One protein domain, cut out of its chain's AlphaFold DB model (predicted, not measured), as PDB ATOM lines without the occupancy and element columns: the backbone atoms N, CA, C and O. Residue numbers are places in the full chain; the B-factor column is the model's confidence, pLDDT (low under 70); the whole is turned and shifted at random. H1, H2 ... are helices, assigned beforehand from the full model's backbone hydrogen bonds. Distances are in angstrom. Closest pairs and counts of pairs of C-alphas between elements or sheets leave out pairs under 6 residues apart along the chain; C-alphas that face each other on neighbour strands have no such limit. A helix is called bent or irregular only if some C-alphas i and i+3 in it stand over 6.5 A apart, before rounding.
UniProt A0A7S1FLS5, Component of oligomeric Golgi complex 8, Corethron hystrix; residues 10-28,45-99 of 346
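Overview. This is residues 10 to 28 and 45 to 99 of the 346 residues of the protein "Component of oligomeric Golgi complex 8" of Corethron hystrix (UniProt A0A7S1FLS5). Three nearly parallel helices make a loosely packed up-and-down bundle, each running against the one before; residues 68 to 74 stick out at one end. The printed part has 74 residues, with H1, H2 and H3 in order, no named strand, class all helix. It is a rod of 43 by 20 by 18 A, only just compact, close to loose, radius of gyration of the C-alphas 13.3 A.

Along the chain. H1, residues 10 to 27, begins at C-alpha 10 (109.874, 114.301, 137.046). H2, residues 46 to 67, 30.1 A long, has a kink of 28 degrees near residue 58 and is only just irregular: C-alphas 60 and 63 are 6.8 A apart. H3, residues 73 to 93, 29.8 A, ends at C-alpha 93 (121.257, 102.623, 142.606).

Arrangement. H1, with residues 16 to 23 alone, only just touches H2, with 3 pairs of C-alphas within 8 A, closest Ala 20 and Leu 47, 7.1 A; shallow tilt of 4 degrees, opposite ways. With residues 10 to 17 alone it only just touches H3, also 3 pairs, closest C-alphas Asn 13 and Phe 86, 6.5 A; 3 degrees, the same way. H2 and H3 are close but not clearly touching, closest C-alphas Thr 67 and Leu 76, 7.3 A. Each O i to N i+4 pair is within hydrogen-bond range in H1 and H3, 16 of 18 in H2.

Size, cuts and confidence. Residues 29 to 44 are not printed; C-alphas 28 and 45 are 11.6 A apart. The H2 to H3 link is tight. Mean pLDDT of the printed part is 76.1; 15 residues are under 70, among them 92 to 98.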
ATOM      1  N   HIS A  10     110.147 115.712 137.272       60.69
ATOM      2  CA  HIS A  10     109.874 114.301 137.046       60.69
ATOM      3  C   HIS A  10     110.393 113.778 135.710       60.69
ATOM      4  O   HIS A  10     110.943 112.687 135.685       60.69
ATOM      5  N   TYR A  11     110.270 114.520 134.608       64.62
ATOM      6  CA  TYR A  11     110.729 114.032 133.306       64.62
ATOM      7  C   TYR A  11     112.259 114.050 133.200       64.62
ATOM      8  O   TYR A  11     112.845 113.118 132.655       64.62
ATOM      9  N   HIS A  12     112.923 115.076 133.744       67.69
ATOM     10  CA  HIS A  12     114.388 115.095 133.809       67.69
ATOM     11  C   HIS A  12     114.912 113.937 134.671       67.69
ATOM     12  O   HIS A  12     115.786 113.184 134.239       67.69
ATOM     13  N   ASN A  13     114.308 113.754 135.845       69.31
ATOM     14  CA  ASN A  13     114.682 112.725 136.809       69.31
ATOM     15  C   ASN A  13     114.420 111.316 136.253       69.31
ATOM     16  O   ASN A  13     115.288 110.450 136.345       69.31
ATOM     17  N   LEU A  14     113.274 111.108 135.594       68.62
ATOM     18  CA  LEU A  14     112.907 109.843 134.956       68.62
ATOM     19  C   LEU A  14     113.862 109.486 133.814       68.62
ATOM     20  O   LEU A  14     114.324 108.354 133.746       68.62
ATOM     21  N   ARG A  15     114.235 110.448 132.961       73.00
ATOM     22  CA  ARG A  15     115.196 110.207 131.870       73.00
ATOM     23  C   ARG A  15     116.587 109.856 132.388       73.00
ATOM     24  O   ARG A  15     117.211 108.937 131.867       73.00
ATOM     25  N   CYS A  16     117.077 110.556 133.409       71.62
ATOM     26  CA  CYS A  16     118.357 110.227 134.040       71.62
ATOM     27  C   CYS A  16     118.324 108.830 134.682       71.62
ATOM     28  O   CYS A  16     119.294 108.080 134.568       71.62
ATOM     29  N   PHE A  17     117.196 108.453 135.287       70.81
ATOM     30  CA  PHE A  17     116.988 107.131 135.874       70.81
ATOM     31  C   PHE A  17     116.896 106.009 134.824       70.81
ATOM     32  O   PHE A  17     117.537 104.972 134.978       70.81
ATOM     33  N   GLU A  18     116.158 106.205 133.728       75.50
ATOM     34  CA  GLU A  18     116.069 105.258 132.603       75.50
ATOM     35  C   GLU A  18     117.442 105.008 131.969       75.50
ATOM     36  O   GLU A  18     117.834 103.864 131.760       75.50
ATOM     37  N   ILE A  19     118.213 106.069 131.720       77.12
ATOM     38  CA  ILE A  19     119.556 105.955 131.137       77.12
ATOM     39  C   ILE A  19     120.493 105.207 132.092       77.12
ATOM     40  O   ILE A  19     121.242 104.332 131.657       77.12
ATOM     41  N   ALA A  20     120.435 105.507 133.393       69.06
ATOM     42  CA  ALA A  20     121.242 104.813 134.392       69.06
ATOM     43  C   ALA A  20     120.863 103.329 134.503       69.06
ATOM     44  O   ALA A  20     121.741 102.470 134.501       69.06
ATOM     45  N   THR A  21     119.570 103.004 134.549       70.56
ATOM     46  CA  THR A  21     119.094 101.612 134.636       70.56
ATOM     47  C   THR A  21     119.412 100.805 133.380       70.56
ATOM     48  O   THR A  21     119.868  99.670 133.504       70.56
ATOM     49  N   GLN A  22     119.264 101.386 132.187       79.75
ATOM     50  CA  GLN A  22     119.659 100.748 130.926       79.75
ATOM     51  C   GLN A  22     121.172 100.528 130.852       79.75
ATOM     52  O   GLN A  22     121.613  99.443 130.484       79.75
ATOM     53  N   TYR A  23     121.975 101.521 131.247       73.19
ATOM     54  CA  TYR A  23     123.430 101.375 131.287       73.19
ATOM     55  C   TYR A  23     123.849 100.252 132.240       73.19
ATOM     56  O   TYR A  23     124.665  99.413 131.875       73.19
ATOM     57  N   LEU A  24     123.265 100.188 133.440       70.19
ATOM     58  CA  LEU A  24     123.549  99.109 134.388       70.19
ATOM     59  C   LEU A  24     123.089  97.748 133.841       70.19
ATOM     60  O   LEU A  24     123.829  96.783 133.958       70.19
ATOM     61  N   ALA A  25     121.936  97.654 133.178       73.19
ATOM     62  CA  ALA A  25     121.477  96.395 132.580       73.19
ATOM     63  C   ALA A  25     122.395  95.878 131.455       73.19
ATOM     64  O   ALA A  25     122.512  94.669 131.271       73.19
ATOM     65  N   ILE A  26     123.034  96.779 130.703       74.25
ATOM     66  CA  ILE A  26     123.903  96.432 129.568       74.25
ATOM     67  C   ILE A  26     125.349  96.184 130.019       74.25
ATOM     68  O   ILE A  26     126.007  95.283 129.504       74.25
ATOM     69  N   PHE A  27     125.855  96.982 130.964       69.38
ATOM     70  CA  PHE A  27     127.280  97.036 131.306       69.38
ATOM     71  C   PHE A  27     127.626  96.504 132.705       69.38
ATOM     72  O   PHE A  27     128.815  96.393 133.000       69.38
ATOM     73  N   HIS A  28     126.652  96.141 133.553       65.00
ATOM     74  CA  HIS A  28     126.911  95.306 134.734       65.00
ATOM     75  C   HIS A  28     126.623  93.833 134.415       65.00
ATOM     76  O   HIS A  28     125.492  93.374 134.595       65.00
ATOM     77  N   THR A  45     133.466 106.023 135.690       72.81
ATOM     78  CA  THR A  45     132.800 105.349 134.575       72.81
ATOM     79  C   THR A  45     132.158 106.410 133.669       72.81
ATOM     80  O   THR A  45     131.732 107.461 134.165       72.81
ATOM     81  N   PRO A  46     132.048 106.188 132.351       78.56
ATOM     82  CA  PRO A  46     131.353 107.122 131.465       78.56
ATOM     83  C   PRO A  46     129.946 107.492 131.969       78.56
ATOM     84  O   PRO A  46     129.512 108.635 131.814       78.56
ATOM     85  N   LEU A  47     129.269 106.560 132.656       75.62
ATOM     86  CA  LEU A  47     128.014 106.817 133.362       75.62
ATOM     87  C   LEU A  47     128.189 107.817 134.519       75.62
ATOM     88  O   LEU A  47     127.405 108.754 134.628       75.62
ATOM     89  N   THR A  48     129.213 107.658 135.359       75.44
ATOM     90  CA  THR A  48     129.565 108.610 136.428       75.44
ATOM     91  C   THR A  48     129.834 110.008 135.884       75.44
ATOM     92  O   THR A  48     129.284 110.973 136.410       75.44
ATOM     93  N   ALA A  49     130.615 110.134 134.809       79.81
ATOM     94  CA  ALA A  49     130.902 111.429 134.190       79.81
ATOM     95  C   ALA A  49     129.636 112.082 133.598       79.81
ATOM     96  O   ALA A  49     129.411 113.283 133.770       79.81
ATOM     97  N   TYR A  50     128.776 111.290 132.947       81.50
ATOM     98  CA  TYR A  50     127.482 111.750 132.439       81.50
ATOM     99  C   TYR A  50     126.558 112.229 133.568       81.50
ATOM    100  O   TYR A  50     126.022 113.338 133.496       81.50
ATOM    101  N   LEU A  51     126.390 111.417 134.615       78.62
ATOM    102  CA  LEU A  51     125.522 111.731 135.748       78.62
ATOM    103  C   LEU A  51     126.026 112.952 136.515       78.62
ATOM    104  O   LEU A  51     125.227 113.836 136.806       78.62
ATOM    105  N   LEU A  52     127.335 113.074 136.751       80.12
ATOM    106  CA  LEU A  52     127.916 114.247 137.404       80.12
ATOM    107  C   LEU A  52     127.628 115.532 136.617       80.12
ATOM    108  O   LEU A  52     127.161 116.513 137.192       80.12
ATOM    109  N   ARG A  53     127.818 115.521 135.291       82.75
ATOM    110  CA  ARG A  53     127.499 116.675 134.435       82.75
ATOM    111  C   ARG A  53     126.008 117.022 134.463       82.75
ATOM    112  O   ARG A  53     125.643 118.195 134.398       82.75
ATOM    113  N   ARG A  54     125.134 116.015 134.545       80.75
ATOM    114  CA  ARG A  54     123.684 116.218 134.662       80.75
ATOM    115  C   ARG A  54     123.288 116.804 136.010       80.75
ATOM    116  O   ARG A  54     122.518 117.757 136.018       80.75
ATOM    117  N   ILE A  55     123.845 116.286 137.102       81.94
ATOM    118  CA  ILE A  55     123.631 116.807 138.455       81.94
ATOM    119  C   ILE A  55     124.090 118.265 138.515       81.94
ATOM    120  O   ILE A  55     123.315 119.117 138.927       81.94
ATOM    121  N   GLN A  56     125.278 118.580 137.992       82.81
ATOM    122  CA  GLN A  56     125.791 119.954 137.937       82.81
ATOM    123  C   GLN A  56     124.883 120.901 137.143       82.81
ATOM    124  O   GLN A  56     124.623 122.018 137.580       82.81
ATOM    125  N   TYR A  57     124.368 120.476 135.986       84.12
ATOM    126  CA  TYR A  57     123.401 121.280 135.228       84.12
ATOM    127  C   TYR A  57     122.088 121.478 136.002       84.12
ATOM    128  O   TYR A  57     121.502 122.565 135.992       84.12
ATOM    129  N   PHE A  58     121.631 120.431 136.690       81.38
ATOM    130  CA  PHE A  58     120.413 120.462 137.486       81.38
ATOM    131  C   PHE A  58     120.534 121.422 138.678       81.38
ATOM    132  O   PHE A  58     119.667 122.279 138.849       81.38
ATOM    133  N   THR A  59     121.624 121.348 139.443       82.31
ATOM    134  CA  THR A  59     121.863 122.202 140.617       82.31
ATOM    135  C   THR A  59     122.211 123.636 140.243       82.31
ATOM    136  O   THR A  59     121.721 124.555 140.885       82.31
ATOM    137  N   ASN A  60     123.017 123.858 139.201       83.62
ATOM    138  CA  ASN A  60     123.571 125.192 138.938       83.62
ATOM    139  C   ASN A  60     122.720 126.031 137.984       83.62
ATOM    140  O   ASN A  60     122.857 127.249 137.960       83.62
ATOM    141  N   SER A  61     121.878 125.410 137.157       81.56
ATOM    142  CA  SER A  61     121.137 126.134 136.115       81.56
ATOM    143  C   SER A  61     119.640 125.880 136.181       81.56
ATOM    144  O   SER A  61     118.852 126.822 136.121       81.56
ATOM    145  N   PHE A  62     119.225 124.621 136.324       80.25
ATOM    146  CA  PHE A  62     117.807 124.277 136.265       80.25
ATOM    147  C   PHE A  62     117.049 124.638 137.545       80.25
ATOM    148  O   PHE A  62     115.999 125.276 137.464       80.25
ATOM    149  N   LEU A  63     117.568 124.251 138.714       81.75
ATOM    150  CA  LEU A  63     116.932 124.544 139.998       81.75
ATOM    151  C   LEU A  63     116.853 126.053 140.272       81.75
ATOM    152  O   LEU A  63     115.731 126.513 140.466       81.75
ATOM    153  N   PRO A  64     117.939 126.849 140.185       80.25
ATOM    154  CA  PRO A  64     117.879 128.285 140.468       80.25
ATOM    155  C   PRO A  64     116.919 129.046 139.546       80.25
ATOM    156  O   PRO A  64     116.169 129.907 139.996       80.25
ATOM    157  N   SER A  65     116.877 128.692 138.256       82.31
ATOM    158  CA  SER A  65     115.948 129.307 137.296       82.31
ATOM    159  C   SER A  65     114.482 128.973 137.576       82.31
ATOM    160  O   SER A  65     113.592 129.687 137.118       82.31
ATOM    161  N   ARG A  66     114.211 127.854 138.249       77.12
ATOM    162  CA  ARG A  66     112.852 127.401 138.562       77.12
ATOM    163  C   ARG A  66     112.418 127.923 139.919       77.12
ATOM    164  O   ARG A  66     111.307 128.423 140.030       77.12
ATOM    165  N   THR A  67     113.291 127.854 140.919       78.75
ATOM    166  CA  THR A  67     113.023 128.356 142.268       78.75
ATOM    167  C   THR A  67     112.845 129.871 142.296       78.75
ATOM    168  O   THR A  67     112.108 130.370 143.142       78.75
ATOM    169  N   SER A  68     113.441 130.618 141.362       76.81
ATOM    170  CA  SER A  68     113.170 132.054 141.188       76.81
ATOM    171  C   SER A  68     111.749 132.359 140.707       76.81
ATOM    172  O   SER A  68     111.221 133.422 141.012       76.81
ATOM    173  N   SER A  69     111.107 131.421 140.007       78.25
ATOM    174  CA  SER A  69     109.733 131.556 139.512       78.25
ATOM    175  C   SER A  69     108.677 131.031 140.491       78.25
ATOM    176  O   SER A  69     107.485 131.231 140.250       78.25
ATOM    177  N   LEU A  70     109.072 130.317 141.549       79.94
ATOM    178  CA  LEU A  70     108.129 129.762 142.520       79.94
ATOM    179  C   LEU A  70     107.696 130.842 143.511       79.94
ATOM    180  O   LEU A  70     108.528 131.469 144.158       79.94
ATOM    181  N   THR A  71     106.384 131.014 143.656       78.38
ATOM    182  CA  THR A  71     105.782 131.982 144.586       78.38
ATOM    183  C   THR A  71     105.224 131.340 145.855       78.38
ATOM    184  O   THR A  71     104.882 132.060 146.782       78.38
ATOM    185  N   ASN A  72     105.109 130.005 145.905       84.00
ATOM    186  CA  ASN A  72     104.427 129.282 146.983       84.00
ATOM    187  C   ASN A  72     105.368 128.284 147.675       84.00
ATOM    188  O   ASN A  72     105.988 127.442 147.011       84.00
ATOM    189  N   ALA A  73     105.395 128.290 149.010       83.81
ATOM    190  CA  ALA A  73     106.243 127.395 149.795       83.81
ATOM    191  C   ALA A  73     105.801 125.922 149.714       83.81
ATOM    192  O   ALA A  73     106.636 125.024 149.787       83.81
ATOM    193  N   ALA A  74     104.510 125.642 149.489       83.50
ATOM    194  CA  ALA A  74     104.032 124.268 149.279       83.50
ATOM    195  C   ALA A  74     104.639 123.628 148.025       83.50
ATOM    196  O   ALA A  74     105.199 122.540 148.091       83.50
ATOM    197  N   THR A  75     104.614 124.344 146.897       84.19
ATOM    198  CA  THR A  75     105.234 123.851 145.661       84.19
ATOM    199  C   THR A  75     106.751 123.746 145.782       84.19
ATOM    200  O   THR A  75     107.355 122.874 145.166       84.19
ATOM    201  N   LEU A  76     107.375 124.617 146.586       85.94
ATOM    202  CA  LEU A  76     108.802 124.532 146.882       85.94
ATOM    203  C   LEU A  76     109.123 123.238 147.640       85.94
ATOM    204  O   LEU A  76     110.065 122.543 147.263       85.94
ATOM    205  N   ARG A  77     108.313 122.886 148.646       85.12
ATOM    206  CA  ARG A  77     108.435 121.631 149.395       85.12
ATOM    207  C   ARG A  77     108.251 120.405 148.509       85.12
ATOM    208  O   ARG A  77     109.098 119.525 148.543       85.12
ATOM    209  N   ASP A  78     107.225 120.381 147.662       86.12
ATOM    210  CA  ASP A  78     106.998 119.251 146.749       86.12
ATOM    211  C   ASP A  78     108.191 119.045 145.796       86.12
ATOM    212  O   ASP A  78     108.619 117.919 145.528       86.12
ATOM    213  N   VAL A  79     108.766 120.143 145.290       85.06
ATOM    214  CA  VAL A  79     109.950 120.099 144.419       85.06
ATOM    215  C   VAL A  79     111.200 119.681 145.197       85.06
ATOM    216  O   VAL A  79     112.026 118.950 144.645       85.06
ATOM    217  N   LEU A  80     111.343 120.106 146.455       85.50
ATOM    218  CA  LEU A  80     112.419 119.673 147.346       85.50
ATOM    219  C   LEU A  80     112.329 118.169 147.612       85.50
ATOM    220  O   LEU A  80     113.301 117.462 147.359       85.50
ATOM    221  N   ASP A  81     111.163 117.667 148.017       85.94
ATOM    222  CA  ASP A  81     110.929 116.247 148.298       85.94
ATOM    223  C   ASP A  81     111.205 115.391 147.053       85.94
ATOM    224  O   ASP A  81     111.918 114.387 147.118       85.94
ATOM    225  N   ALA A  82     110.738 115.830 145.879       84.44
ATOM    226  CA  ALA A  82     111.029 115.162 144.611       84.44
ATOM    227  C   ALA A  82     112.527 115.183 144.247       84.44
ATOM    228  O   ALA A  82     113.030 114.237 143.631       84.44
ATOM    229  N   SER A  83     113.245 116.249 144.608       83.56
ATOM    230  CA  SER A  83     114.680 116.399 144.336       83.56
ATOM    231  C   SER A  83     115.537 115.579 145.303       83.56
ATOM    232  O   SER A  83     116.492 114.945 144.858       83.56
ATOM    233  N   ILE A  84     115.165 115.518 146.584       84.81
ATOM    234  CA  ILE A  84     115.788 114.648 147.591       84.81
ATOM    235  C   ILE A  84     115.568 113.188 147.208       84.81
ATOM    236  O   ILE A  84     116.527 112.429 147.106       84.81
ATOM    237  N   PHE A  85     114.329 112.800 146.885       83.56
ATOM    238  CA  PHE A  85     114.030 111.442 146.429       83.56
ATOM    239  C   PHE A  85     114.891 111.046 145.223       83.56
ATOM    240  O   PHE A  85     115.406 109.926 145.151       83.56
ATOM    241  N   PHE A  86     115.080 111.970 144.279       78.19
ATOM    242  CA  PHE A  86     115.951 111.758 143.131       78.19
ATOM    243  C   PHE A  86     117.427 111.619 143.527       78.19
ATOM    244  O   PHE A  86     118.089 110.696 143.048       78.19
ATOM    245  N   ALA A  87     117.931 112.472 144.419       80.69
ATOM    246  CA  ALA A  87     119.304 112.412 144.911       80.69
ATOM    247  C   ALA A  87     119.600 111.091 145.641       80.69
ATOM    248  O   ALA A  87     120.560 110.397 145.294       80.69
ATOM    249  N   THR A  88     118.717 110.667 146.549       79.44
ATOM    250  CA  THR A  88     118.834 109.385 147.258       79.44
ATOM    251  C   THR A  88     118.720 108.191 146.303       79.44
ATOM    252  O   THR A  88     119.490 107.233 146.403       79.44
ATOM    253  N   SER A  89     117.811 108.250 145.320       76.31
ATOM    254  CA  SER A  89     117.649 107.191 144.311       76.31
ATOM    255  C   SER A  89     118.893 107.029 143.434       76.31
ATOM    256  O   SER A  89     119.292 105.903 143.122       76.31
ATOM    257  N   LEU A  90     119.527 108.140 143.048       71.88
ATOM    258  CA  LEU A  90     120.781 108.124 142.298       71.88
ATOM    259  C   LEU A  90     121.960 107.631 143.144       71.88
ATOM    260  O   LEU A  90     122.798 106.904 142.613       71.88
ATOM    261  N   GLY A  91     122.005 107.972 144.434       70.94
ATOM    262  CA  GLY A  91     123.050 107.525 145.359       70.94
ATOM    263  C   GLY A  91     122.996 106.027 145.678       70.94
ATOM    264  O   GLY A  91     124.039 105.380 145.743       70.94
ATOM    265  N   SER A  92     121.795 105.457 145.834       67.31
ATOM    266  CA  SER A  92     121.609 104.036 146.175       67.31
ATOM    267  C   SER A  92     121.783 103.090 144.981       67.31
ATOM    268  O   SER A  92     122.273 101.972 145.146       67.31
ATOM    269  N   ARG A  93     121.365 103.510 143.779       57.53
ATOM    270  CA  ARG A  93     121.257 102.623 142.606       57.53
ATOM    271  C   ARG A  93     122.285 102.910 141.517       57.53
ATOM    272  O   ARG A  93     122.663 102.005 140.779       57.53
ATOM    273  N   GLY A  94     122.738 104.157 141.402       60.53
ATOM    274  CA  GLY A  94     123.891 104.510 140.591       60.53
ATOM    275  C   GLY A  94     125.142 104.274 141.424       60.53
ATOM    276  O   GLY A  94     125.248 104.792 142.525       60.53
ATOM    277  N   SER A  95     126.113 103.530 140.902       53.12
ATOM    278  CA  SER A  95     127.421 103.225 141.520       53.12
ATOM    279  C   SER A  95     128.263 104.449 141.969       53.12
ATOM    280  O   SER A  95     129.450 104.317 142.261       53.12
ATOM    281  N   ILE A  96     127.692 105.652 141.980       59.00
ATOM    282  CA  ILE A  96     128.315 106.908 142.370       59.00
ATOM    283  C   ILE A  96     128.354 107.072 143.890       59.00
ATOM    284  O   ILE A  96     129.272 107.732 144.362       59.00
ATOM    285  N   GLY A  97     127.431 106.477 144.664       56.50
ATOM    286  CA  GLY A  97     127.453 106.563 146.137       56.50
ATOM    287  C   GLY A  97     127.489 107.996 146.692       56.50
ATOM    288  O   GLY A  97     127.767 108.196 147.870       56.50
ATOM    289  N   ALA A  98     127.242 108.993 145.841       60.94
ATOM    290  CA  ALA A  98     127.285 110.402 146.170       60.94
ATOM    291  C   ALA A  98     125.846 110.899 146.179       60.94
ATOM    292  O   ALA A  98     125.265 111.223 145.140       60.94
ATOM    293  N   ASP A  99     125.267 110.890 147.370       74.06
ATOM    294  CA  ASP A  99     124.058 111.641 147.639       74.06
ATOM    295  C   ASP A  99     124.386 113.138 147.520       74.06
ATOM    296  O   ASP A  99     125.278 113.644 148.201       74.06
TER     297      ASP A  99